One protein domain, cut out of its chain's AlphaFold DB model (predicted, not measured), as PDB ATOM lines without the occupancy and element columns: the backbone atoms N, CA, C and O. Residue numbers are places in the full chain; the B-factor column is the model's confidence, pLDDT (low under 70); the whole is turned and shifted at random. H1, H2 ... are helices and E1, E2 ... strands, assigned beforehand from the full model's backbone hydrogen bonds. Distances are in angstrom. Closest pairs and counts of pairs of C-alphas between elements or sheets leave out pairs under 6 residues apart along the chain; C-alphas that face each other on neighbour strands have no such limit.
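AT A GLANCE: This is residues 518 to 680 of the 685 residues of a protein of Rhizobium sp. P44RR-XXIV (UniProt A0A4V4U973). What does the whole look like? A strongly twisted sheet of six strands runs through the domain, with H5 packed along E6 and E7 and H6 along E7 and E8 on one face, while H2 packs on E5 from the side turned away from H5. H4 crosses H5 at a steep tilt, with the small hairpin of E2 and E3 next to H4 and H3 beside H5, and H1 lies at the E4 edge, making a corner with H2. What are its parts and size? The printed part has 163 residues with six named helices and eight named strands, in the order H1 H2 E1 E2 E3 E4 E5 H3 H4 E6 H5 E7 H6 E8, and its class is mixed, helices and strands. The large sheet is mixed, in the order E4 E5 E1 E6 E7 E8; the whole is compact, with a radius of gyration of the C-alphas of 15.1 A and spans of 45 by 38 by 26 A.

IN THESE COORDINATES: Where does the first half run? H1 is residues 518 to 529, 16.5 A long, and begins with C-alpha 518 at (43.940, -34.423, 54.742); H2 is 535 to 541. The strands E1, 547 to 551, E2, 561 to 564, E3, 568 to 571, E4, 578 to 580, and E5, 583 to 587, follow. What comes after E5? H3 is residues 602 to 608, and H4 is 611 to 624, the longest helix at 20.1 A, with C-alpha 611 at (53.886, 0.489, 61.102). E6, 628 to 632, H5, 636 to 648 and 18.1 A long, E7, 652 to 657 and 15.8 A long, and H6, 663 to 670, lead to E8, 675 to 679, which ends with C-alpha 679 at (44.812, -8.288, 34.437).

HOW THE PARTS SIT: How are the strands joined? E4 and E5 are an antiparallel hairpin, with N 578 and O 585 2.8 A apart; E5 and E1, N 549 and O 584, 2.7 A, E1 and E6, N 550 and O 630, 2.8 A, E6 and E7, N 631 and O 654, 2.8 A, and E7 and E8, N 676 and O 653, 2.8 A, are parallel, these N and O atoms within hydrogen-bond range. E2 and E3 are a second antiparallel hairpin, with N 564 and O 568 3.0 A apart. Which units and layers do they form? E6, H5, E7 and E7, H6, E8 are strand-helix-strand units, two parallel neighbour strands with a helix between, and E5, H3 H4, E6 is a split one, with E1 between its strands; the three crossovers are right-handed. H5 and H6 form two layers with the sheet, helices on one face of it: H5 runs along the strands over E6 and E7 at a height of 9.0 A over the sheet. How do the helices meet? H4 and H5 touch, H4 with its residues 614 to 618 alone, the closest C-alphas being those of Ile 614 and Ala 645, 5.2 A apart, at a steep tilt of 62 degrees; H3 and H5 only just touch, with 3 pairs of C-alphas within 8 A, the closest being the C-alphas of Tyr 606 and Ala 644, 6.2 A apart. H1 and H2 only just touch, with 3 such pairs, and only at the corner, closest at the C-alphas of Ser 529 and Pro 535, 6.3 A; H1 only grazes the sheet. In H1 to H5 every O i to N i+4 pair is within hydrogen-bond range, in H6 2 of 4.

THE WHOLE: How far does it reach? The two C-alphas farthest apart are those of Glu 518 and Asp 601, 45.6 A. Is the backbone continuous? The printed part has no cut, and the one long link is E5 to H3, residues 588 to 601. Where is confidence low? The mean pLDDT of the printed part is 80.4, and 26 residues are under 70, among them residues 518 to 521 and 562 to 576.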
ATOM      1  N   GLU A 518      43.701 -34.065  56.143       58.75
ATOM      2  CA  GLU A 518      43.940 -34.423  54.742       58.75
ATOM      3  C   GLU A 518      42.773 -34.009  53.824       58.75
ATOM      4  O   GLU A 518      42.998 -33.460  52.743       58.75
ATOM      5  N   VAL A 519      41.520 -34.182  54.265       64.94
ATOM      6  CA  VAL A 519      40.328 -33.741  53.509       64.94
ATOM      7  C   VAL A 519      40.264 -32.213  53.402       64.94
ATOM      8  O   VAL A 519      39.938 -31.682  52.337       64.94
ATOM      9  N   ALA A 520      40.603 -31.498  54.479       65.94
ATOM     10  CA  ALA A 520      40.653 -30.036  54.489       65.94
ATOM     11  C   ALA A 520      41.717 -29.497  53.515       65.94
ATOM     12  O   ALA A 520      41.426 -28.614  52.706       65.94
ATOM     13  N   GLN A 521      42.915 -30.092  53.510       68.56
ATOM     14  CA  GLN A 521      43.979 -29.728  52.571       68.56
ATOM     15  C   GLN A 521      43.585 -29.975  51.108       68.56
ATOM     16  O   GLN A 521      43.814 -29.110  50.265       68.56
ATOM     17  N   HIS A 522      42.945 -31.104  50.785       73.06
ATOM     18  CA  HIS A 522      42.508 -31.382  49.410       73.06
ATOM     19  C   HIS A 522      41.452 -30.384  48.908       73.06
ATOM     20  O   HIS A 522      41.517 -29.953  47.754       73.06
ATOM     21  N   ARG A 523      40.507 -29.966  49.765       75.19
ATOM     22  CA  ARG A 523      39.525 -28.919  49.421       75.19
ATOM     23  C   ARG A 523      40.197 -27.573  49.160       75.19
ATOM     24  O   ARG A 523      39.853 -26.901  48.190       75.19
ATOM     25  N   LEU A 524      41.172 -27.206  49.990       73.69
ATOM     26  CA  LEU A 524      41.920 -25.962  49.833       73.69
ATOM     27  C   LEU A 524      42.739 -25.948  48.533       73.69
ATOM     28  O   LEU A 524      42.688 -24.960  47.805       73.69
ATOM     29  N   ILE A 525      43.410 -27.057  48.189       74.81
ATOM     30  CA  ILE A 525      44.121 -27.211  46.906       74.81
ATOM     31  C   ILE A 525      43.170 -26.976  45.735       74.81
ATOM     32  O   ILE A 525      43.487 -26.187  44.850       74.81
ATOM     33  N   ALA A 526      41.996 -27.613  45.739       75.44
ATOM     34  CA  ALA A 526      41.023 -27.464  44.660       75.44
ATOM     35  C   ALA A 526      40.544 -26.009  44.498       75.44
ATOM     36  O   ALA A 526      40.481 -25.510  43.376       75.44
ATOM     37  N   ARG A 527      40.269 -25.300  45.606       74.81
ATOM     38  CA  ARG A 527      39.879 -23.876  45.585       74.81
ATOM     39  C   ARG A 527      41.002 -22.977  45.069       74.81
ATOM     40  O   ARG A 527      40.759 -22.129  44.219       74.81
ATOM     41  N   VAL A 528      42.227 -23.179  45.551       76.88
ATOM     42  CA  VAL A 528      43.414 -22.431  45.111       76.88
ATOM     43  C   VAL A 528      43.665 -22.645  43.615       76.88
ATOM     44  O   VAL A 528      43.894 -21.681  42.887       76.88
ATOM     45  N   SER A 529      43.558 -23.887  43.137       74.75
ATOM     46  CA  SER A 529      43.678 -24.233  41.717       74.75
ATOM     47  C   SER A 529      42.595 -23.609  40.836       74.75
ATOM     48  O   SER A 529      42.855 -23.389  39.659       74.75
ATOM     49  N   ALA A 530      41.420 -23.303  41.391       69.31
ATOM     50  CA  ALA A 530      40.321 -22.636  40.693       69.31
ATOM     51  C   ALA A 530      40.321 -21.099  40.855       69.31
ATOM     52  O   ALA A 530      39.441 -20.429  40.320       69.31
ATOM     53  N   SER A 531      41.270 -20.531  41.607       74.81
ATOM     54  CA  SER A 531      41.353 -19.085  41.844       74.81
ATOM     55  C   SER A 531      42.046 -18.341  40.698       74.81
ATOM     56  O   SER A 531      42.852 -18.911  39.964       74.81
ATOM     57  N   VAL A 532      41.806 -17.031  40.596       71.88
ATOM     58  CA  VAL A 532      42.479 -16.139  39.628       71.88
ATOM     59  C   VAL A 532      44.005 -16.099  39.841       71.88
ATOM     60  O   VAL A 532      44.758 -15.811  38.921       71.88
ATOM     61  N   ALA A 533      44.488 -16.450  41.035       78.88
ATOM     62  CA  ALA A 533      45.907 -16.581  41.356       78.88
ATOM     63  C   ALA A 533      46.342 -18.055  41.442       78.88
ATOM     64  O   ALA A 533      47.083 -18.440  42.353       78.88
ATOM     65  N   ALA A 534      45.861 -18.900  40.521       81.88
ATOM     66  CA  ALA A 534      46.134 -20.334  40.524       81.88
ATOM     67  C   ALA A 534      47.647 -20.646  40.524       81.88
ATOM     68  O   ALA A 534      48.418 -19.975  39.827       81.88
ATOM     69  N   PRO A 535      48.102 -21.713  41.213       81.25
ATOM     70  CA  PRO A 535      49.526 -22.033  41.333       81.25
ATOM     71  C   PRO A 535      50.220 -22.212  39.983       81.25
ATOM     72  O   PRO A 535      51.388 -21.858  39.842       81.25
ATOM     73  N   GLN A 536      49.504 -22.738  38.985       80.88
ATOM     74  CA  GLN A 536      50.009 -22.938  37.624       80.88
ATOM     75  C   GLN A 536      50.299 -21.605  36.929       80.88
ATOM     76  O   GLN A 536      51.375 -21.440  36.356       80.88
ATOM     77  N   MET A 537      49.387 -20.636  37.039       84.50
ATOM     78  CA  MET A 537      49.575 -19.287  36.509       84.50
ATOM     79  C   MET A 537      50.757 -18.601  37.198       84.50
ATOM     80  O   MET A 537      51.659 -18.115  36.521       84.50
ATOM     81  N   ILE A 538      50.809 -18.625  38.535       86.12
ATOM     82  CA  ILE A 538      51.901 -17.998  39.295       86.12
ATOM     83  C   ILE A 538      53.251 -18.648  38.973       86.12
ATOM     84  O   ILE A 538      54.222 -17.940  38.724       86.12
ATOM     85  N   SER A 539      53.312 -19.979  38.906       84.06
ATOM     86  CA  SER A 539      54.541 -20.706  38.547       84.06
ATOM     87  C   SER A 539      54.968 -20.462  37.098       84.06
ATOM     88  O   SER A 539      56.155 -20.522  36.799       84.06
ATOM     89  N   THR A 540      54.019 -20.173  36.200       85.75
ATOM     90  CA  THR A 540      54.306 -19.792  34.806       85.75
ATOM     91  C   THR A 540      54.863 -18.373  34.724       85.75
ATOM     92  O   THR A 540      55.825 -18.131  33.997       85.75
ATOM     93  N   LEU A 541      54.290 -17.436  35.485       85.25
ATOM     94  CA  LEU A 541      54.766 -16.054  35.545       85.25
ATOM     95  C   LEU A 541      56.143 -15.955  36.210       85.25
ATOM     96  O   LEU A 541      56.991 -15.178  35.765       85.25
ATOM     97  N   TYR A 542      56.369 -16.741  37.264       88.62
ATOM     98  CA  TYR A 542      57.548 -16.643  38.122       88.62
ATOM     99  C   TYR A 542      58.161 -18.022  38.409       88.62
ATOM    100  O   TYR A 542      58.153 -18.485  39.557       88.62
ATOM    101  N   PRO A 543      58.716 -18.687  37.377       82.50
ATOM    102  CA  PRO A 543      59.355 -19.983  37.547       82.50
ATOM    103  C   PRO A 543      60.543 -19.867  38.503       82.50
ATOM    104  O   PRO A 543      61.262 -18.867  38.497       82.50
ATOM    105  N   ASP A 544      60.746 -20.903  39.315       81.81
ATOM    106  CA  ASP A 544      61.877 -21.037  40.241       81.81
ATOM    107  C   ASP A 544      61.966 -19.962  41.343       81.81
ATOM    108  O   ASP A 544      63.015 -19.810  41.963       81.81
ATOM    109  N   THR A 545      60.876 -19.237  41.624       85.56
ATOM    110  CA  THR A 545      60.827 -18.244  42.713       85.56
ATOM    111  C   THR A 545      59.918 -18.697  43.848       85.56
ATOM    112  O   THR A 545      58.818 -19.204  43.615       85.56
ATOM    113  N   GLN A 546      60.340 -18.469  45.094       88.75
ATOM    114  CA  GLN A 546      59.442 -18.630  46.238       88.75
ATOM    115  C   GLN A 546      58.498 -17.432  46.316       88.75
ATOM    116  O   GLN A 546      58.907 -16.327  46.673       88.75
ATOM    117  N   THR A 547      57.235 -17.654  45.965       91.94
ATOM    118  CA  THR A 547      56.223 -16.594  45.886       91.94
ATOM    119  C   THR A 547      55.229 -16.715  47.035       91.94
ATOM    120  O   THR A 547      54.757 -17.816  47.317       91.94
ATOM    121  N   LEU A 548      54.885 -15.589  47.663       93.38
ATOM    122  CA  LEU A 548      53.763 -15.480  48.596       93.38
ATOM    123  C   LEU A 548      52.595 -14.755  47.924       93.38
ATOM    124  O   LEU A 548      52.747 -13.624  47.476       93.38
ATOM    125  N   VAL A 549      51.435 -15.394  47.893       92.56
ATOM    126  CA  VAL A 549      50.158 -14.866  47.424       92.56
ATOM    127  C   VAL A 549      49.319 -14.489  48.640       92.56
ATOM    128  O   VAL A 549      48.929 -15.346  49.433       92.56
ATOM    129  N   LEU A 550      49.034 -13.200  48.775       91.19
ATOM    130  CA  LEU A 550      48.088 -12.657  49.738       91.19
ATOM    131  C   LEU A 550      46.710 -12.577  49.088       91.19
ATOM    132  O   LEU A 550      46.558 -11.963  48.029       91.19
ATOM    133  N   THR A 551      45.709 -13.199  49.704       87.56
ATOM    134  CA  THR A 551      44.350 -13.208  49.155       87.56
ATOM    135  C   THR A 551      43.286 -13.283  50.239       87.56
ATOM    136  O   THR A 551      43.506 -13.878  51.290       87.56
ATOM    137  N   SER A 552      42.119 -12.700  49.981       79.88
ATOM    138  CA  SER A 552      40.939 -12.839  50.833       79.88
ATOM    139  C   SER A 552      39.914 -13.848  50.329       79.88
ATOM    140  O   SER A 552      38.938 -14.090  51.019       79.88
ATOM    141  N   PHE A 553      40.106 -14.443  49.147       74.00
ATOM    142  CA  PHE A 553      39.124 -15.353  48.529       74.00
ATOM    143  C   PHE A 553      39.096 -16.764  49.153       74.00
ATOM    144  O   PHE A 553      38.357 -17.651  48.711       74.00
ATOM    145  N   LEU A 554      39.933 -16.992  50.165       74.06
ATOM    146  CA  LEU A 554      40.130 -18.274  50.831       74.06
ATOM    147  C   LEU A 554      39.883 -18.109  52.334       74.06
ATOM    148  O   LEU A 554      40.826 -18.021  53.110       74.06
ATOM    149  N   ASP A 555      38.611 -18.088  52.734       66.50
ATOM    150  CA  ASP A 555      38.188 -17.911  54.137       66.50
ATOM    151  C   ASP A 555      38.695 -19.012  55.087       66.50
ATOM    152  O   ASP A 555      38.745 -18.816  56.298       66.50
ATOM    153  N   ASP A 556      39.086 -20.169  54.537       69.44
ATOM    154  CA  ASP A 556      39.666 -21.287  55.291       69.44
ATOM    155  C   ASP A 556      41.150 -21.055  55.648       69.44
ATOM    156  O   ASP A 556      41.710 -21.780  56.476       69.44
ATOM    157  N   LEU A 557      41.815 -20.076  55.015       72.31
ATOM    158  CA  LEU A 557      43.171 -19.680  55.387       72.31
ATOM    159  C   LEU A 557      43.122 -18.833  56.650       72.31
ATOM    160  O   LEU A 557      42.321 -17.913  56.779       72.31
ATOM    161  N   LYS A 558      44.054 -19.102  57.559       67.75
ATOM    162  CA  LYS A 558      44.264 -18.225  58.701       67.75
ATOM    163  C   LYS A 558      44.924 -16.919  58.249       67.75
ATOM    164  O   LYS A 558      45.810 -16.957  57.386       67.75
ATOM    165  N   PRO A 559      44.546 -15.776  58.842       68.50
ATOM    166  CA  PRO A 559      45.254 -14.531  58.609       68.50
ATOM    167  C   PRO A 559      46.675 -14.660  59.143       68.50
ATOM    168  O   PRO A 559      46.911 -15.297  60.171       68.50
ATOM    169  N   ILE A 560      47.626 -14.022  58.454       70.38
ATOM    170  CA  ILE A 560      49.031 -13.996  58.895       70.38
ATOM    171  C   ILE A 560      49.125 -13.445  60.330       70.38
ATOM    172  O   ILE A 560      49.961 -13.890  61.113       70.38
ATOM    173  N   PHE A 561      48.235 -12.513  60.689       70.94
ATOM    174  CA  PHE A 561      48.140 -11.925  62.022       70.94
ATOM    175  C   PHE A 561      46.694 -11.922  62.507       70.94
ATOM    176  O   PHE A 561      45.788 -11.572  61.752       70.94
ATOM    177  N   THR A 562      46.485 -12.228  63.784       59.00
ATOM    178  CA  THR A 562      45.205 -11.997  64.466       59.00
ATOM    179  C   THR A 562      45.345 -10.831  65.435       59.00
ATOM    180  O   THR A 562      46.286 -10.808  66.232       59.00
ATOM    181  N   GLU A 563      44.414  -9.875  65.403       54.34
ATOM    182  CA  GLU A 563      44.317  -8.865  66.461       54.34
ATOM    183  C   GLU A 563      43.864  -9.534  67.765       54.34
ATOM    184  O   GLU A 563      42.822 -10.191  67.825       54.34
ATOM    185  N   HIS A 564      44.648  -9.386  68.832       50.41
ATOM    186  CA  HIS A 564      44.216  -9.710  70.189       50.41
ATOM    187  C   HIS A 564      44.065  -8.410  70.976       50.41
ATOM    188  O   HIS A 564      45.054  -7.800  71.381       50.41
ATOM    189  N   GLY A 565      42.815  -7.978  71.171       42.66
ATOM    190  CA  GLY A 565      42.476  -6.899  72.103       42.66
ATOM    191  C   GLY A 565      43.116  -5.541  71.796       42.66
ATOM    192  O   GLY A 565      43.566  -4.873  72.718       42.66
ATOM    193  N   GLY A 566      43.186  -5.136  70.523       47.22
ATOM    194  CA  GLY A 566      43.534  -3.766  70.119       47.22
ATOM    195  C   GLY A 566      45.018  -3.374  70.160       47.22
ATOM    196  O   GLY A 566      45.362  -2.348  69.582       47.22
ATOM    197  N   GLU A 567      45.914  -4.163  70.767       43.25
ATOM    198  CA  GLU A 567      47.330  -3.755  70.895       43.25
ATOM    199  C   GLU A 567      48.375  -4.818  70.516       43.25
ATOM    200  O   GLU A 567      49.510  -4.449  70.180       43.25
ATOM    201  N   ASN A 568      48.005  -6.106  70.467       49.03
ATOM    202  CA  ASN A 568      48.932  -7.197  70.159       49.03
ATOM    203  C   ASN A 568      48.570  -7.924  68.854       49.03
ATOM    204  O   ASN A 568      47.585  -8.657  68.777       49.03
ATOM    205  N   LEU A 569      49.413  -7.732  67.833       56.75
ATOM    206  CA  LEU A 569      49.453  -8.551  66.620       56.75
ATOM    207  C   LEU A 569      50.370  -9.744  66.895       56.75
ATOM    208  O   LEU A 569      51.590  -9.585  66.947       56.75
ATOM    209  N   ALA A 570      49.795 -10.927  67.082       52.16
ATOM    210  CA  ALA A 570      50.564 -12.164  67.163       52.16
ATOM    211  C   ALA A 570      50.530 -12.883  65.806       52.16
ATOM    212  O   ALA A 570      49.479 -12.983  65.173       52.16
ATOM    213  N   LEU A 571      51.690 -13.382  65.368       55.25
ATOM    214  CA  LEU A 571      51.759 -14.429  64.347       55.25
ATOM    215  C   LEU A 571      51.158 -15.701  64.970       55.25
ATOM    216  O   LEU A 571      51.691 -16.179  65.971       55.25
ATOM    217  N   ASP A 572      50.061 -16.233  64.422       51.56
ATOM    218  CA  ASP A 572      49.526 -17.529  64.871       51.56
ATOM    219  C   ASP A 572      50.476 -18.645  64.404       51.56
ATOM    220  O   ASP A 572      50.679 -18.869  63.216       51.56
ATOM    221  N   ASP A 573      51.095 -19.338  65.354       46.88
ATOM    222  CA  ASP A 573      52.261 -20.220  65.192       46.88
ATOM    223  C   ASP A 573      51.920 -21.608  64.580       46.88
ATOM    224  O   ASP A 573      52.560 -22.632  64.853       46.88
ATOM    225  N   ARG A 574      50.846 -21.678  63.781       47.81
ATOM    226  CA  ARG A 574      50.386 -22.877  63.060       47.81
ATOM    227  C   ARG A 574      50.226 -22.547  61.582       47.81
ATOM    228  O   ARG A 574      49.291 -21.829  61.255       47.81
ATOM    229  N   GLN A 575      51.100 -23.107  60.730       58.97
ATOM    230  CA  GLN A 575      51.035 -23.066  59.253       58.97
ATOM    231  C   GLN A 575      50.284 -21.826  58.736       58.97
ATOM    232  O   GLN A 575      49.179 -21.929  58.207       58.97
ATOM    233  N   THR A 576      50.869 -20.641  58.960       63.06
ATOM    234  CA  THR A 576      50.288 -19.331  58.589       63.06
ATOM    235  C   THR A 576      50.013 -19.199  57.098       63.06
ATOM    236  O   THR A 576      49.318 -18.283  56.659       63.06
ATOM    237  N   HIS A 577      50.595 -20.097  56.312       72.69
ATOM    238  CA  HIS A 577      50.429 -20.176  54.886       72.69
ATOM    239  C   HIS A 577      50.297 -21.628  54.439       72.69
ATOM    240  O   HIS A 577      50.768 -22.567  55.085       72.69
ATOM    241  N   PHE A 578      49.656 -21.782  53.294       80.44
ATOM    242  CA  PHE A 578      49.471 -23.038  52.599       80.44
ATOM    243  C   PHE A 578      50.350 -23.075  51.346       80.44
ATOM    244  O   PHE A 578      50.376 -22.107  50.590       80.44
ATOM    245  N   THR A 579      51.052 -24.179  51.092       82.75
ATOM    246  CA  THR A 579      52.031 -24.270  49.994       82.75
ATOM    247  C   THR A 579      51.569 -25.230  48.899       82.75
ATOM    248  O   THR A 579      51.236 -26.385  49.168       82.75
ATOM    249  N   VAL A 580      51.628 -24.783  47.641       81.12
ATOM    250  CA  VAL A 580      51.454 -25.609  46.437       81.12
ATOM    251  C   VAL A 580      52.658 -25.406  45.519       81.12
ATOM    252  O   VAL A 580      52.782 -24.390  44.836       81.12
ATOM    253  N   GLY A 581      53.569 -26.381  45.489       81.69
ATOM    254  CA  GLY A 581      54.827 -26.245  44.749       81.69
ATOM    255  C   GLY A 581      55.717 -25.157  45.358       81.69
ATOM    256  O   GLY A 581      56.049 -25.235  46.535       81.69
ATOM    257  N   ALA A 582      56.098 -24.152  44.564       83.38
ATOM    258  CA  ALA A 582      56.874 -22.990  45.019       83.38
ATOM    259  C   ALA A 582      56.000 -21.785  45.434       83.38
ATOM    260  O   ALA A 582      56.522 -20.728  45.797       83.38
ATOM    261  N   VAL A 583      54.672 -21.931  45.360       87.06
ATOM    262  CA  VAL A 583      53.705 -20.860  45.619       87.06
ATOM    263  C   VAL A 583      53.068 -21.063  46.985       87.06
ATOM    264  O   VAL A 583      52.554 -22.136  47.295       87.06
ATOM    265  N   ASN A 584      53.096 -20.016  47.797       90.12
ATOM    266  CA  ASN A 584      52.591 -19.997  49.161       90.12
ATOM    267  C   ASN A 584      51.396 -19.058  49.221       90.12
ATOM    268  O   ASN A 584      51.431 -17.997  48.616       90.12
ATOM    269  N   TYR A 585      50.351 -19.432  49.944       88.12
ATOM    270  CA  TYR A 585      49.105 -18.683  50.049       88.12
ATOM    271  C   TYR A 585      48.846 -18.341  51.501       88.12
ATOM    272  O   TYR A 585      48.871 -19.229  52.351       88.12
ATOM    273  N   ALA A 586      48.568 -17.077  51.781       88.56
ATOM    274  CA  ALA A 586      48.196 -16.624  53.109       88.56
ATOM    275  C   ALA A 586      47.063 -15.602  53.022       88.56
ATOM    276  O   ALA A 586      46.940 -14.878  52.029       88.56
ATOM    277  N   GLN A 587      46.240 -15.531  54.067       85.44
ATOM    278  CA  GLN A 587      45.186 -14.532  54.100       85.44
ATOM    279  C   GLN A 587      45.775 -13.151  54.410       85.44
ATOM    280  O   GLN A 587      46.549 -12.973  55.358       85.44
ATOM    281  N   ALA A 588      45.415 -12.171  53.579       77.31
ATOM    282  CA  ALA A 588      45.845 -10.790  53.747       77.31
ATOM    283  C   ALA A 588      45.301 -10.206  55.071       77.31
ATOM    284  O   ALA A 588      44.123 -10.411  55.381       77.31
ATOM    285  N   PRO A 589      46.107  -9.453  55.845       76.88
ATOM    286  CA  PRO A 589      45.624  -8.811  57.066       76.88
ATOM    287  C   PRO A 589      44.463  -7.858  56.750       76.88
ATOM    288  O   PRO A 589      44.522  -7.117  55.768       76.88
ATOM    289  N   SER A 590      43.404  -7.863  57.561       73.06
ATOM    290  CA  SER A 590      42.342  -6.857  57.447       73.06
ATOM    291  C   SER A 590      42.814  -5.534  58.052       73.06
ATOM    292  O   SER A 590      43.403  -5.522  59.129       73.06
ATOM    293  N   LEU A 591      42.561  -4.426  57.354       75.25
ATOM    294  CA  LEU A 591      42.777  -3.074  57.858       75.25
ATOM    295  C   LEU A 591      41.420  -2.463  58.209       75.25
ATOM    296  O   LEU A 591      40.813  -1.758  57.406       75.25
ATOM    297  N   VAL A 592      40.915  -2.754  59.406       67.44
ATOM    298  CA  VAL A 592      39.669  -2.140  59.880       67.44
ATOM    299  C   VAL A 592      39.940  -0.652  60.158       67.44
ATOM    300  O   VAL A 592      40.905  -0.322  60.841       67.44
ATOM    301  N   ASN A 593      39.087   0.243  59.643       69.00
ATOM    302  CA  ASN A 593      39.124   1.709  59.835       69.00
ATOM    303  C   ASN A 593      40.156   2.524  59.022       69.00
ATOM    304  O   ASN A 593      40.397   3.682  59.361       69.00
ATOM    305  N   PHE A 594      40.723   1.987  57.936       76.12
ATOM    306  CA  PHE A 594      41.580   2.762  57.026       76.12
ATOM    307  C   PHE A 594      40.886   2.990  55.675       76.12
ATOM    308  O   PHE A 594      40.799   2.079  54.858       76.12
ATOM    309  N   ASP A 595      40.391   4.210  55.441       82.00
ATOM    310  CA  ASP A 595      39.786   4.621  54.163       82.00
ATOM    311  C   ASP A 595      40.889   5.106  53.210       82.00
ATOM    312  O   ASP A 595      41.264   6.277  53.227       82.00
ATOM    313  N   ILE A 596      41.465   4.177  52.440       86.56
ATOM    314  CA  ILE A 596      42.440   4.475  51.381       86.56
ATOM    315  C   ILE A 596      41.704   4.476  50.045       86.56
ATOM    316  O   ILE A 596      41.099   3.470  49.664       86.56
ATOM    317  N   ARG A 597      41.793   5.583  49.307       87.31
ATOM    318  CA  ARG A 597      41.085   5.758  48.037       87.31
ATOM    319  C   ARG A 597      42.050   5.801  46.852       87.31
ATOM    320  O   ARG A 597      43.142   6.364  46.951       87.31
ATOM    321  N   PRO A 598      41.652   5.266  45.682       83.38
ATOM    322  CA  PRO A 598      42.407   5.469  44.453       83.38
ATOM    323  C   PRO A 598      42.605   6.962  44.162       83.38
ATOM    324  O   PRO A 598      41.630   7.701  44.020       83.38
ATOM    325  N   GLY A 599      43.862   7.395  44.048       83.62
ATOM    326  CA  GLY A 599      44.237   8.797  43.828       83.62
ATOM    327  C   GLY A 599      44.879   9.484  45.035       83.62
ATOM    328  O   GLY A 599      45.489  10.536  44.856       83.62
ATOM    329  N   ASP A 600      44.807   8.878  46.220       87.94
ATOM    330  CA  ASP A 600      45.523   9.357  47.402       87.94
ATOM    331  C   ASP A 600      47.049   9.300  47.188       87.94
ATOM    332  O   ASP A 600      47.583   8.419  46.499       87.94
ATOM    333  N   ASP A 601      47.769  10.254  47.784       89.31
ATOM    334  CA  ASP A 601      49.228  10.315  47.692       89.31
ATOM    335  C   ASP A 601      49.887   9.147  48.442       89.31
ATOM    336  O   ASP A 601      49.629   8.905  49.624       89.31
ATOM    337  N   TRP A 602      50.798   8.443  47.765       88.00
ATOM    338  CA  TRP A 602      51.470   7.268  48.320       88.00
ATOM    339  C   TRP A 602      52.304   7.578  49.564       88.00
ATOM    340  O   TRP A 602      52.398   6.725  50.446       88.00
ATOM    341  N   ALA A 603      52.906   8.768  49.670       85.69
ATOM    342  CA  ALA A 603      53.658   9.119  50.872       85.69
ATOM    343  C   ALA A 603      52.716   9.313  52.070       85.69
ATOM    344  O   ALA A 603      53.016   8.816  53.157       85.69
ATOM    345  N   GLY A 604      51.559   9.945  51.853       86.44
ATOM    346  CA  GLY A 604      50.480  10.032  52.840       86.44
ATOM    347  C   GLY A 604      49.963   8.661  53.288       86.44
ATOM    348  O   GLY A 604      49.833   8.415  54.485       86.44
ATOM    349  N   ILE A 605      49.754   7.736  52.348       88.69
ATOM    350  CA  ILE A 605      49.291   6.369  52.643       88.69
ATOM    351  C   ILE A 605      50.320   5.582  53.448       88.69
ATOM    352  O   ILE A 605      49.990   4.957  54.450       88.69
ATOM    353  N   TYR A 606      51.589   5.605  53.038       88.38
ATOM    354  CA  TYR A 606      52.631   4.900  53.785       88.38
ATOM    355  C   TYR A 606      52.782   5.442  55.210       88.38
ATOM    356  O   TYR A 606      53.134   4.678  56.106       88.38
ATOM    357  N   ALA A 607      52.504   6.732  55.424       84.75
ATOM    358  CA  ALA A 607      52.499   7.341  56.748       84.75
ATOM    359  C   ALA A 607      51.249   6.992  57.579       84.75
ATOM    360  O   ALA A 607      51.344   6.966  58.805       84.75
ATOM    361  N   SER A 608      50.098   6.731  56.944       86.44
ATOM    362  CA  SER A 608      48.849   6.388  57.638       86.44
ATOM    363  C   SER A 608      48.732   4.903  57.981       86.44
ATOM    364  O   SER A 608      48.067   4.552  58.955       86.44
ATOM    365  N   LEU A 609      49.384   4.023  57.215       87.62
ATOM    366  CA  LEU A 609      49.359   2.583  57.456       87.62
ATOM    367  C   LEU A 609      50.017   2.212  58.800       87.62
ATOM    368  O   LEU A 609      51.089   2.729  59.122       87.62
ATOM    369  N   PRO A 610      49.460   1.244  59.561       84.94
ATOM    370  CA  PRO A 610      50.036   0.814  60.833       84.94
ATOM    371  C   PRO A 610      51.469   0.271  60.678       84.94
ATOM    372  O   PRO A 610      51.658  -0.809  60.097       84.94
ATOM    373  N   PRO A 611      52.497   0.923  61.264       83.44
ATOM    374  CA  PRO A 611      53.886   0.489  61.102       83.44
ATOM    375  C   PRO A 611      54.129  -0.935  61.620       83.44
ATOM    376  O   PRO A 611      54.916  -1.687  61.045       83.44
ATOM    377  N   LYS A 612      53.412  -1.342  62.680       81.19
ATOM    378  CA  LYS A 612      53.477  -2.702  63.238       81.19
ATOM    379  C   LYS A 612      53.019  -3.773  62.238       81.19
ATOM    380  O   LYS A 612      53.634  -4.828  62.174       81.19
ATOM    381  N   ILE A 613      51.984  -3.520  61.431       83.69
ATOM    382  CA  ILE A 613      51.495  -4.506  60.448       83.69
ATOM    383  C   ILE A 613      52.479  -4.623  59.281       83.69
ATOM    384  O   ILE A 613      52.835  -5.734  58.891       83.69
ATOM    385  N   ILE A 614      52.976  -3.489  58.768       88.06
ATOM    386  CA  ILE A 614      53.985  -3.475  57.696       88.06
ATOM    387  C   ILE A 614      55.229  -4.248  58.138       88.06
ATOM    388  O   ILE A 614      55.684  -5.148  57.436       88.06
ATOM    389  N   THR A 615      55.765  -3.920  59.316       84.44
ATOM    390  CA  THR A 615      56.980  -4.559  59.841       84.44
ATOM    391  C   THR A 615      56.781  -6.042  60.135       84.44
ATOM    392  O   THR A 615      57.679  -6.831  59.850       84.44
ATOM    393  N   SER A 616      55.613  -6.458  60.623       84.06
ATOM    394  CA  SER A 616      55.318  -7.879  60.822       84.06
ATOM    395  C   SER A 616      55.224  -8.647  59.499       84.06
ATOM    396  O   SER A 616      55.801  -9.730  59.387       84.06
ATOM    397  N   LEU A 617      54.565  -8.092  58.472       87.88
ATOM    398  CA  LEU A 617      54.488  -8.717  57.145       87.88
ATOM    399  C   LEU A 617      55.871  -8.800  56.489       87.88
ATOM    400  O   LEU A 617      56.263  -9.858  56.003       87.88
ATOM    401  N   SER A 618      56.637  -7.707  56.517       91.06
ATOM    402  CA  SER A 618      58.017  -7.685  56.025       91.06
ATOM    403  C   SER A 618      58.886  -8.726  56.731       91.06
ATOM    404  O   SER A 618      59.637  -9.442  56.070       91.06
ATOM    405  N   ARG A 619      58.743  -8.871  58.053       89.19
ATOM    406  CA  ARG A 619      59.488  -9.860  58.830       89.19
ATOM    407  C   ARG A 619      59.131 -11.279  58.404       89.19
ATOM    408  O   ARG A 619      60.041 -12.056  58.141       89.19
ATOM    409  N   PHE A 620      57.840 -11.596  58.315       87.69
ATOM    410  CA  PHE A 620      57.367 -12.903  57.860       87.69
ATOM    411  C   PHE A 620      57.959 -13.254  56.491       87.69
ATOM    412  O   PHE A 620      58.555 -14.314  56.314       87.69
ATOM    413  N   VAL A 621      57.909 -12.307  55.552       90.94
ATOM    414  CA  VAL A 621      58.472 -12.492  54.213       90.94
ATOM    415  C   VAL A 621      59.981 -12.748  54.239       90.94
ATOM    416  O   VAL A 621      60.459 -13.632  53.532       90.94
ATOM    417  N   LEU A 622      60.737 -12.020  55.064       91.19
ATOM    418  CA  LEU A 622      62.182 -12.225  55.209       91.19
ATOM    419  C   LEU A 622      62.526 -13.561  55.888       91.19
ATOM    420  O   LEU A 622      63.549 -14.156  55.553       91.19
ATOM    421  N   GLN A 623      61.704 -14.023  56.835       88.44
ATOM    422  CA  GLN A 623      61.904 -15.279  57.569       88.44
ATOM    423  C   GLN A 623      61.672 -16.504  56.693       88.44
ATOM    424  O   GLN A 623      62.516 -17.396  56.663       88.44
ATOM    425  N   GLU A 624      60.577 -16.522  55.945       86.81
ATOM    426  CA  GLU A 624      60.303 -17.609  55.003       86.81
ATOM    427  C   GLU A 624      61.195 -17.488  53.758       86.81
ATOM    428  O   GLU A 624      61.657 -18.478  53.194       86.81
ATOM    429  N   GLY A 625      61.556 -16.252  53.401       88.50
ATOM    430  CA  GLY A 625      62.423 -15.941  52.276       88.50
ATOM    431  C   GLY A 625      61.729 -15.902  50.943       88.50
ATOM    432  O   GLY A 625      62.313 -16.327  49.946       88.50
ATOM    433  N   PHE A 626      60.504 -15.391  50.928       91.38
ATOM    434  CA  PHE A 626      59.818 -15.164  49.672       91.38
ATOM    435  C   PHE A 626      60.560 -14.098  48.864       91.38
ATOM    436  O   PHE A 626      60.963 -13.048  49.368       91.38
ATOM    437  N   GLU A 627      60.738 -14.385  47.583       90.38
ATOM    438  CA  GLU A 627      61.429 -13.530  46.619       90.38
ATOM    439  C   GLU A 627      60.450 -12.636  45.851       90.38
ATOM    440  O   GLU A 627      60.854 -11.702  45.154       90.38
ATOM    441  N   ARG A 628      59.151 -12.925  45.972       92.12
ATOM    442  CA  ARG A 628      58.077 -12.183  45.323       92.12
ATOM    443  C   ARG A 628      56.815 -12.187  46.173       92.12
ATOM    444  O   ARG A 628      56.467 -13.198  46.784       92.12
ATOM    445  N   LEU A 629      56.126 -11.048  46.158       94.56
ATOM    446  CA  LEU A 629      54.802 -10.893  46.742       94.56
ATOM    447  C   LEU A 629      53.777 -10.758  45.617       94.56
ATOM    448  O   LEU A 629      53.986 -10.005  44.666       94.56
ATOM    449  N   VAL A 630      52.671 -11.475  45.732       94.50
ATOM    450  CA  VAL A 630      51.505 -11.370  44.860       94.50
ATOM    451  C   VAL A 630      50.317 -11.011  45.738       94.50
ATOM    452  O   VAL A 630      50.156 -11.578  46.814       94.50
ATOM    453  N   VAL A 631      49.477 -10.089  45.291       92.81
ATOM    454  CA  VAL A 631      48.193  -9.797  45.928       92.81
ATOM    455  C   VAL A 631      47.095 -10.083  44.924       92.81
ATOM    456  O   VAL A 631      47.129  -9.580  43.803       92.81
ATOM    457  N   SER A 632      46.134 -10.898  45.338       89.25
ATOM    458  CA  SER A 632      44.889 -11.133  44.617       89.25
ATOM    459  C   SER A 632      43.749 -10.786  45.566       89.25
ATOM    460  O   SER A 632      43.302 -11.623  46.355       89.25
ATOM    461  N   ASP A 633      43.368  -9.510  45.541       83.44
ATOM    462  CA  ASP A 633      42.365  -8.901  46.411       83.44
ATOM    463  C   ASP A 633      41.747  -7.683  45.696       83.44
ATOM    464  O   ASP A 633      42.396  -7.073  44.845       83.44
ATOM    465  N   GLU A 634      40.500  -7.345  46.024       82.31
ATOM    466  CA  GLU A 634      39.803  -6.158  45.500       82.31
ATOM    467  C   GLU A 634      39.891  -4.960  46.474       82.31
ATOM    468  O   GLU A 634      39.549  -3.835  46.099       82.31
ATOM    469  N   ASP A 635      40.369  -5.179  47.706       86.25
ATOM    470  CA  ASP A 635      40.549  -4.163  48.746       86.25
ATOM    471  C   ASP A 635      41.843  -3.352  48.537       86.25
ATOM    472  O   ASP A 635      42.973  -3.847  48.648       86.25
ATOM    473  N   VAL A 636      41.664  -2.056  48.276       86.50
ATOM    474  CA  VAL A 636      42.738  -1.080  48.038       86.50
ATOM    475  C   VAL A 636      43.680  -0.948  49.239       86.50
ATOM    476  O   VAL A 636      44.891  -0.802  49.056       86.50
ATOM    477  N   GLY A 637      43.167  -1.040  50.466       87.69
ATOM    478  CA  GLY A 637      43.965  -0.963  51.685       87.69
ATOM    479  C   GLY A 637      44.905  -2.156  51.836       87.69
ATOM    480  O   GLY A 637      46.082  -1.983  52.164       87.69
ATOM    481  N   ARG A 638      44.443  -3.370  51.519       87.94
ATOM    482  CA  ARG A 638      45.300  -4.571  51.524       87.94
ATOM    483  C   ARG A 638      46.381  -4.519  50.452       87.94
ATOM    484  O   ARG A 638      47.530  -4.882  50.721       87.94
ATOM    485  N   ILE A 639      46.041  -4.026  49.261       90.12
ATOM    486  CA  ILE A 639      47.022  -3.793  48.193       90.12
ATOM    487  C   ILE A 639      48.062  -2.763  48.652       90.12
ATOM    488  O   ILE A 639      49.262  -2.996  48.500       90.12
ATOM    489  N   ALA A 640      47.628  -1.660  49.269       90.69
ATOM    490  CA  ALA A 640      48.519  -0.630  49.795       90.69
ATOM    491  C   ALA A 640      49.447  -1.167  50.898       90.69
ATOM    492  O   ALA A 640      50.642  -0.868  50.892       90.69
ATOM    493  N   LEU A 641      48.940  -2.015  51.800       91.06
ATOM    494  CA  LEU A 641      49.737  -2.681  52.834       91.06
ATOM    495  C   LEU A 641      50.834  -3.565  52.234       91.06
ATOM    496  O   LEU A 641      52.002  -3.469  52.617       91.06
ATOM    497  N   ALA A 642      50.466  -4.415  51.276       92.06
ATOM    498  CA  ALA A 642      51.414  -5.258  50.565       92.06
ATOM    499  C   ALA A 642      52.435  -4.428  49.777       92.06
ATOM    500  O   ALA A 642      53.620  -4.761  49.776       92.06
ATOM    501  N   ALA A 643      52.009  -3.323  49.158       92.69
ATOM    502  CA  ALA A 643      52.890  -2.400  48.448       92.69
ATOM    503  C   ALA A 643      53.884  -1.726  49.397       92.69
ATOM    504  O   ALA A 643      55.069  -1.639  49.067       92.69
ATOM    505  N   ALA A 644      53.435  -1.308  50.582       91.88
ATOM    506  CA  ALA A 644      54.277  -0.724  51.619       91.88
ATOM    507  C   ALA A 644      55.318  -1.729  52.131       91.88
ATOM    508  O   ALA A 644      56.510  -1.415  52.182       91.88
ATOM    509  N   ALA A 645      54.894  -2.959  52.440       92.38
ATOM    510  CA  ALA A 645      55.793  -4.027  52.864       92.38
ATOM    511  C   ALA A 645      56.804  -4.373  51.762       92.38
ATOM    512  O   ALA A 645      58.006  -4.356  52.017       92.38
ATOM    513  N   ALA A 646      56.350  -4.607  50.526       93.31
ATOM    514  CA  ALA A 646      57.214  -4.924  49.389       93.31
ATOM    515  C   ALA A 646      58.235  -3.809  49.116       93.31
ATOM    516  O   ALA A 646      59.426  -4.087  48.961       93.31
ATOM    517  N   ARG A 647      57.808  -2.539  49.156       93.00
ATOM    518  CA  ARG A 647      58.695  -1.373  49.050       93.00
ATOM    519  C   ARG A 647      59.750  -1.375  50.154       93.00
ATOM    520  O   ARG A 647      60.936  -1.190  49.862       93.00
ATOM    521  N   LEU A 648      59.349  -1.604  51.406       91.69
ATOM    522  CA  LEU A 648      60.254  -1.604  52.557       91.69
ATOM    523  C   LEU A 648      61.374  -2.641  52.389       91.69
ATOM    524  O   LEU A 648      62.542  -2.300  52.580       91.69
ATOM    525  N   ILE A 649      61.059  -3.845  51.904       93.19
ATOM    526  CA  ILE A 649      62.039  -4.928  51.694       93.19
ATOM    527  C   ILE A 649      62.513  -5.098  50.238       93.19
ATOM    528  O   ILE A 649      63.146  -6.093  49.914       93.19
ATOM    529  N   SER A 650      62.290  -4.114  49.358       91.81
ATOM    530  CA  SER A 650      62.738  -4.146  47.946       91.81
ATOM    531  C   SER A 650      62.268  -5.369  47.148       91.81
ATOM    532  O   SER A 650      62.965  -5.818  46.235       91.81
ATOM    533  N   LEU A 651      61.096  -5.906  47.472       91.62
ATOM    534  CA  LEU A 651      60.478  -6.958  46.678       91.62
ATOM    535  C   LEU A 651      59.604  -6.362  45.580       91.62
ATOM    536  O   LEU A 651      59.003  -5.300  45.740       91.62
ATOM    537  N   ARG A 652      59.523  -7.078  44.457       90.75
ATOM    538  CA  ARG A 652      58.507  -6.819  43.437       90.75
ATOM    539  C   ARG A 652      57.159  -7.281  43.981       90.75
ATOM    540  O   ARG A 652      57.052  -8.414  44.458       90.75
ATOM    541  N   LEU A 653      56.166  -6.405  43.891       94.62
ATOM    542  CA  LEU A 653      54.777  -6.743  44.152       94.62
ATOM    543  C   LEU A 653      54.075  -6.960  42.817       94.62
ATOM    544  O   LEU A 653      54.168  -6.113  41.939       94.62
ATOM    545  N   THR A 654      53.337  -8.052  42.687       94.56
ATOM    546  CA  THR A 654      52.412  -8.258  41.577       94.56
ATOM    547  C   THR A 654      50.986  -8.153  42.088       94.56
ATOM    548  O   THR A 654      50.609  -8.884  42.997       94.56
ATOM    549  N   VAL A 655      50.184  -7.269  41.507       92.75
ATOM    550  CA  VAL A 655      48.758  -7.171  41.827       92.75
ATOM    551  C   VAL A 655      47.975  -7.810  40.689       92.75
ATOM    552  O   VAL A 655      48.053  -7.364  39.542       92.75
ATOM    553  N   ILE A 656      47.252  -8.876  41.018       89.38
ATOM    554  CA  ILE A 656      46.290  -9.518  40.128       89.38
ATOM    555  C   ILE A 656      44.943  -8.866  40.411       89.38
ATOM    556  O   ILE A 656      44.383  -9.044  41.493       89.38
ATOM    557  N   PHE A 657      44.448  -8.096  39.449       81.62
ATOM    558  CA  PHE A 657      43.233  -7.300  39.594       81.62
ATOM    559  C   PHE A 657      42.377  -7.386  38.328       81.62
ATOM    560  O   PHE A 657      42.894  -7.580  37.229       81.62
ATOM    561  N   ASP A 658      41.064  -7.232  38.481       81.44
ATOM    562  CA  ASP A 658      40.136  -7.101  37.358       81.44
ATOM    563  C   ASP A 658      40.064  -5.627  36.937       81.44
ATOM    564  O   ASP A 658      39.472  -4.783  37.624       81.44
ATOM    565  N   ALA A 659      40.689  -5.299  35.803       73.06
ATOM    566  CA  ALA A 659      40.764  -3.919  35.343       73.06
ATOM    567  C   ALA A 659      39.413  -3.338  34.910       73.06
ATOM    568  O   ALA A 659      39.280  -2.113  34.855       73.06
ATOM    569  N   GLN A 660      38.422  -4.184  34.607       75.94
ATOM    570  CA  GLN A 660      37.089  -3.729  34.217       75.94
ATOM    571  C   GLN A 660      36.286  -3.249  35.428       75.94
ATOM    572  O   GLN A 660      35.490  -2.319  35.303       75.94
ATOM    573  N   LYS A 661      36.526  -3.829  36.610       75.88
ATOM    574  CA  LYS A 661      35.814  -3.467  37.843       75.88
ATOM    575  C   LYS A 661      36.331  -2.192  38.513       75.88
ATOM    576  O   LYS A 661      35.542  -1.482  39.130       75.88
ATOM    577  N   GLN A 662      37.630  -1.887  38.417       73.38
ATOM    578  CA  GLN A 662      38.245  -0.745  39.120       73.38
ATOM    579  C   GLN A 662      39.257   0.038  38.249       73.38
ATOM    580  O   GLN A 662      40.468   0.013  38.497       73.38
ATOM    581  N   PRO A 663      38.799   0.790  37.231       76.44
ATOM    582  CA  PRO A 663      39.689   1.490  36.298       76.44
ATOM    583  C   PRO A 663      40.511   2.619  36.949       76.44
ATOM    584  O   PRO A 663      41.637   2.876  36.525       76.44
ATOM    585  N   SER A 664      39.987   3.272  37.994       78.75
ATOM    586  CA  SER A 664      40.686   4.336  38.734       78.75
ATOM    587  C   SER A 664      41.860   3.817  39.572       78.75
ATOM    588  O   SER A 664      42.868   4.506  39.705       78.75
ATOM    589  N   ALA A 665      41.777   2.587  40.092       81.12
ATOM    590  CA  ALA A 665      42.864   1.957  40.840       81.12
ATOM    591  C   ALA A 665      44.055   1.605  39.934       81.12
ATOM    592  O   ALA A 665      45.206   1.698  40.359       81.12
ATOM    593  N   ARG A 666      43.803   1.271  38.661       83.25
ATOM    594  CA  ARG A 666      44.847   0.891  37.698       83.25
ATOM    595  C   ARG A 666      45.885   1.991  37.492       83.25
ATOM    596  O   ARG A 666      47.076   1.734  37.631       83.25
ATOM    597  N   SER A 667      45.457   3.206  37.144       82.81
ATOM    598  CA  SER A 667      46.383   4.324  36.897       82.81
ATOM    599  C   SER A 667      47.175   4.685  38.154       82.81
ATOM    600  O   SER A 667      48.369   4.968  38.084       82.81
ATOM    601  N   TRP A 668      46.511   4.613  39.304       86.00
ATOM    602  CA  TRP A 668      47.095   4.895  40.603       86.00
ATOM    603  C   TRP A 668      48.159   3.859  41.015       86.00
ATOM    604  O   TRP A 668      49.238   4.250  41.459       86.00
ATOM    605  N   LEU A 669      47.936   2.562  40.782       85.50
ATOM    606  CA  LEU A 669      48.917   1.503  41.064       85.50
ATOM    607  C   LEU A 669      50.138   1.552  40.129       85.50
ATOM    608  O   LEU A 669      51.260   1.355  40.588       85.50
ATOM    609  N   VAL A 670      49.946   1.880  38.844       83.62
ATOM    610  CA  VAL A 670      51.052   2.018  37.865       83.62
ATOM    611  C   VAL A 670      52.004   3.167  38.215       83.62
ATOM    612  O   VAL A 670      53.143   3.178  37.756       83.62
ATOM    613  N   SER A 671      51.585   4.119  39.054       83.31
ATOM    614  CA  SER A 671      52.459   5.214  39.503       83.31
ATOM    615  C   SER A 671      53.649   4.756  40.364       83.31
ATOM    616  O   SER A 671      54.547   5.554  40.624       83.31
ATOM    617  N   GLN A 672      53.666   3.498  40.819       82.38
ATOM    618  CA  GLN A 672      54.739   2.927  41.630       82.38
ATOM    619  C   GLN A 672      55.593   1.942  40.816       82.38
ATOM    620  O   GLN A 672      55.123   0.885  40.400       82.38
ATOM    621  N   ASP A 673      56.888   2.230  40.676       82.81
ATOM    622  CA  ASP A 673      57.822   1.444  39.846       82.81
ATOM    623  C   ASP A 673      58.029  -0.022  40.299       82.81
ATOM    624  O   ASP A 673      58.562  -0.851  39.547       82.81
ATOM    625  N   HIS A 674      57.669  -0.350  41.546       83.56
ATOM    626  CA  HIS A 674      57.825  -1.683  42.145       83.56
ATOM    627  C   HIS A 674      56.567  -2.558  42.068       83.56
ATOM    628  O   HIS A 674      56.621  -3.699  42.541       83.56
ATOM    629  N   ILE A 675      55.475  -2.049  41.485       90.75
ATOM    630  CA  ILE A 675      54.205  -2.764  41.319       90.75
ATOM    631  C   ILE A 675      54.053  -3.224  39.864       90.75
ATOM    632  O   ILE A 675      53.968  -2.419  38.940       90.75
ATOM    633  N   ASP A 676      53.984  -4.537  39.668       90.94
ATOM    634  CA  ASP A 676      53.630  -5.171  38.404       90.94
ATOM    635  C   ASP A 676      52.111  -5.440  38.406       90.94
ATOM    636  O   ASP A 676      51.570  -5.991  39.366       90.94
ATOM    637  N   LEU A 677      51.407  -5.073  37.336       89.06
ATOM    638  CA  LEU A 677      49.963  -5.277  37.209       89.06
ATOM    639  C   LEU A 677      49.653  -6.420  36.242       89.06
ATOM    640  O   LEU A 677      50.113  -6.401  35.099       89.06
ATOM    641  N   VAL A 678      48.843  -7.382  36.684       88.44
ATOM    642  CA  VAL A 678      48.344  -8.486  35.854       88.44
ATOM    643  C   VAL A 678      46.821  -8.429  35.836       88.44
ATOM    644  O   VAL A 678      46.181  -8.447  36.884       88.44
ATOM    645  N   ASP A 679      46.259  -8.328  34.633       82.75
ATOM    646  CA  ASP A 679      44.812  -8.288  34.437       82.75
ATOM    647  C   ASP A 679      44.236  -9.702  34.551       82.75
ATOM    648  O   ASP A 679      44.638 -10.604  33.811       82.75
ATOM    649  N   ALA A 680      43.303  -9.885  35.482       75.75
ATOM    650  CA  ALA A 680      42.591 -11.138  35.703       75.75
ATOM    651  C   ALA A 680      41.740 -11.567  34.494       75.75
ATOM    652  O   ALA A 680      41.447 -12.751  34.345       75.75
TER     653      ALA A 680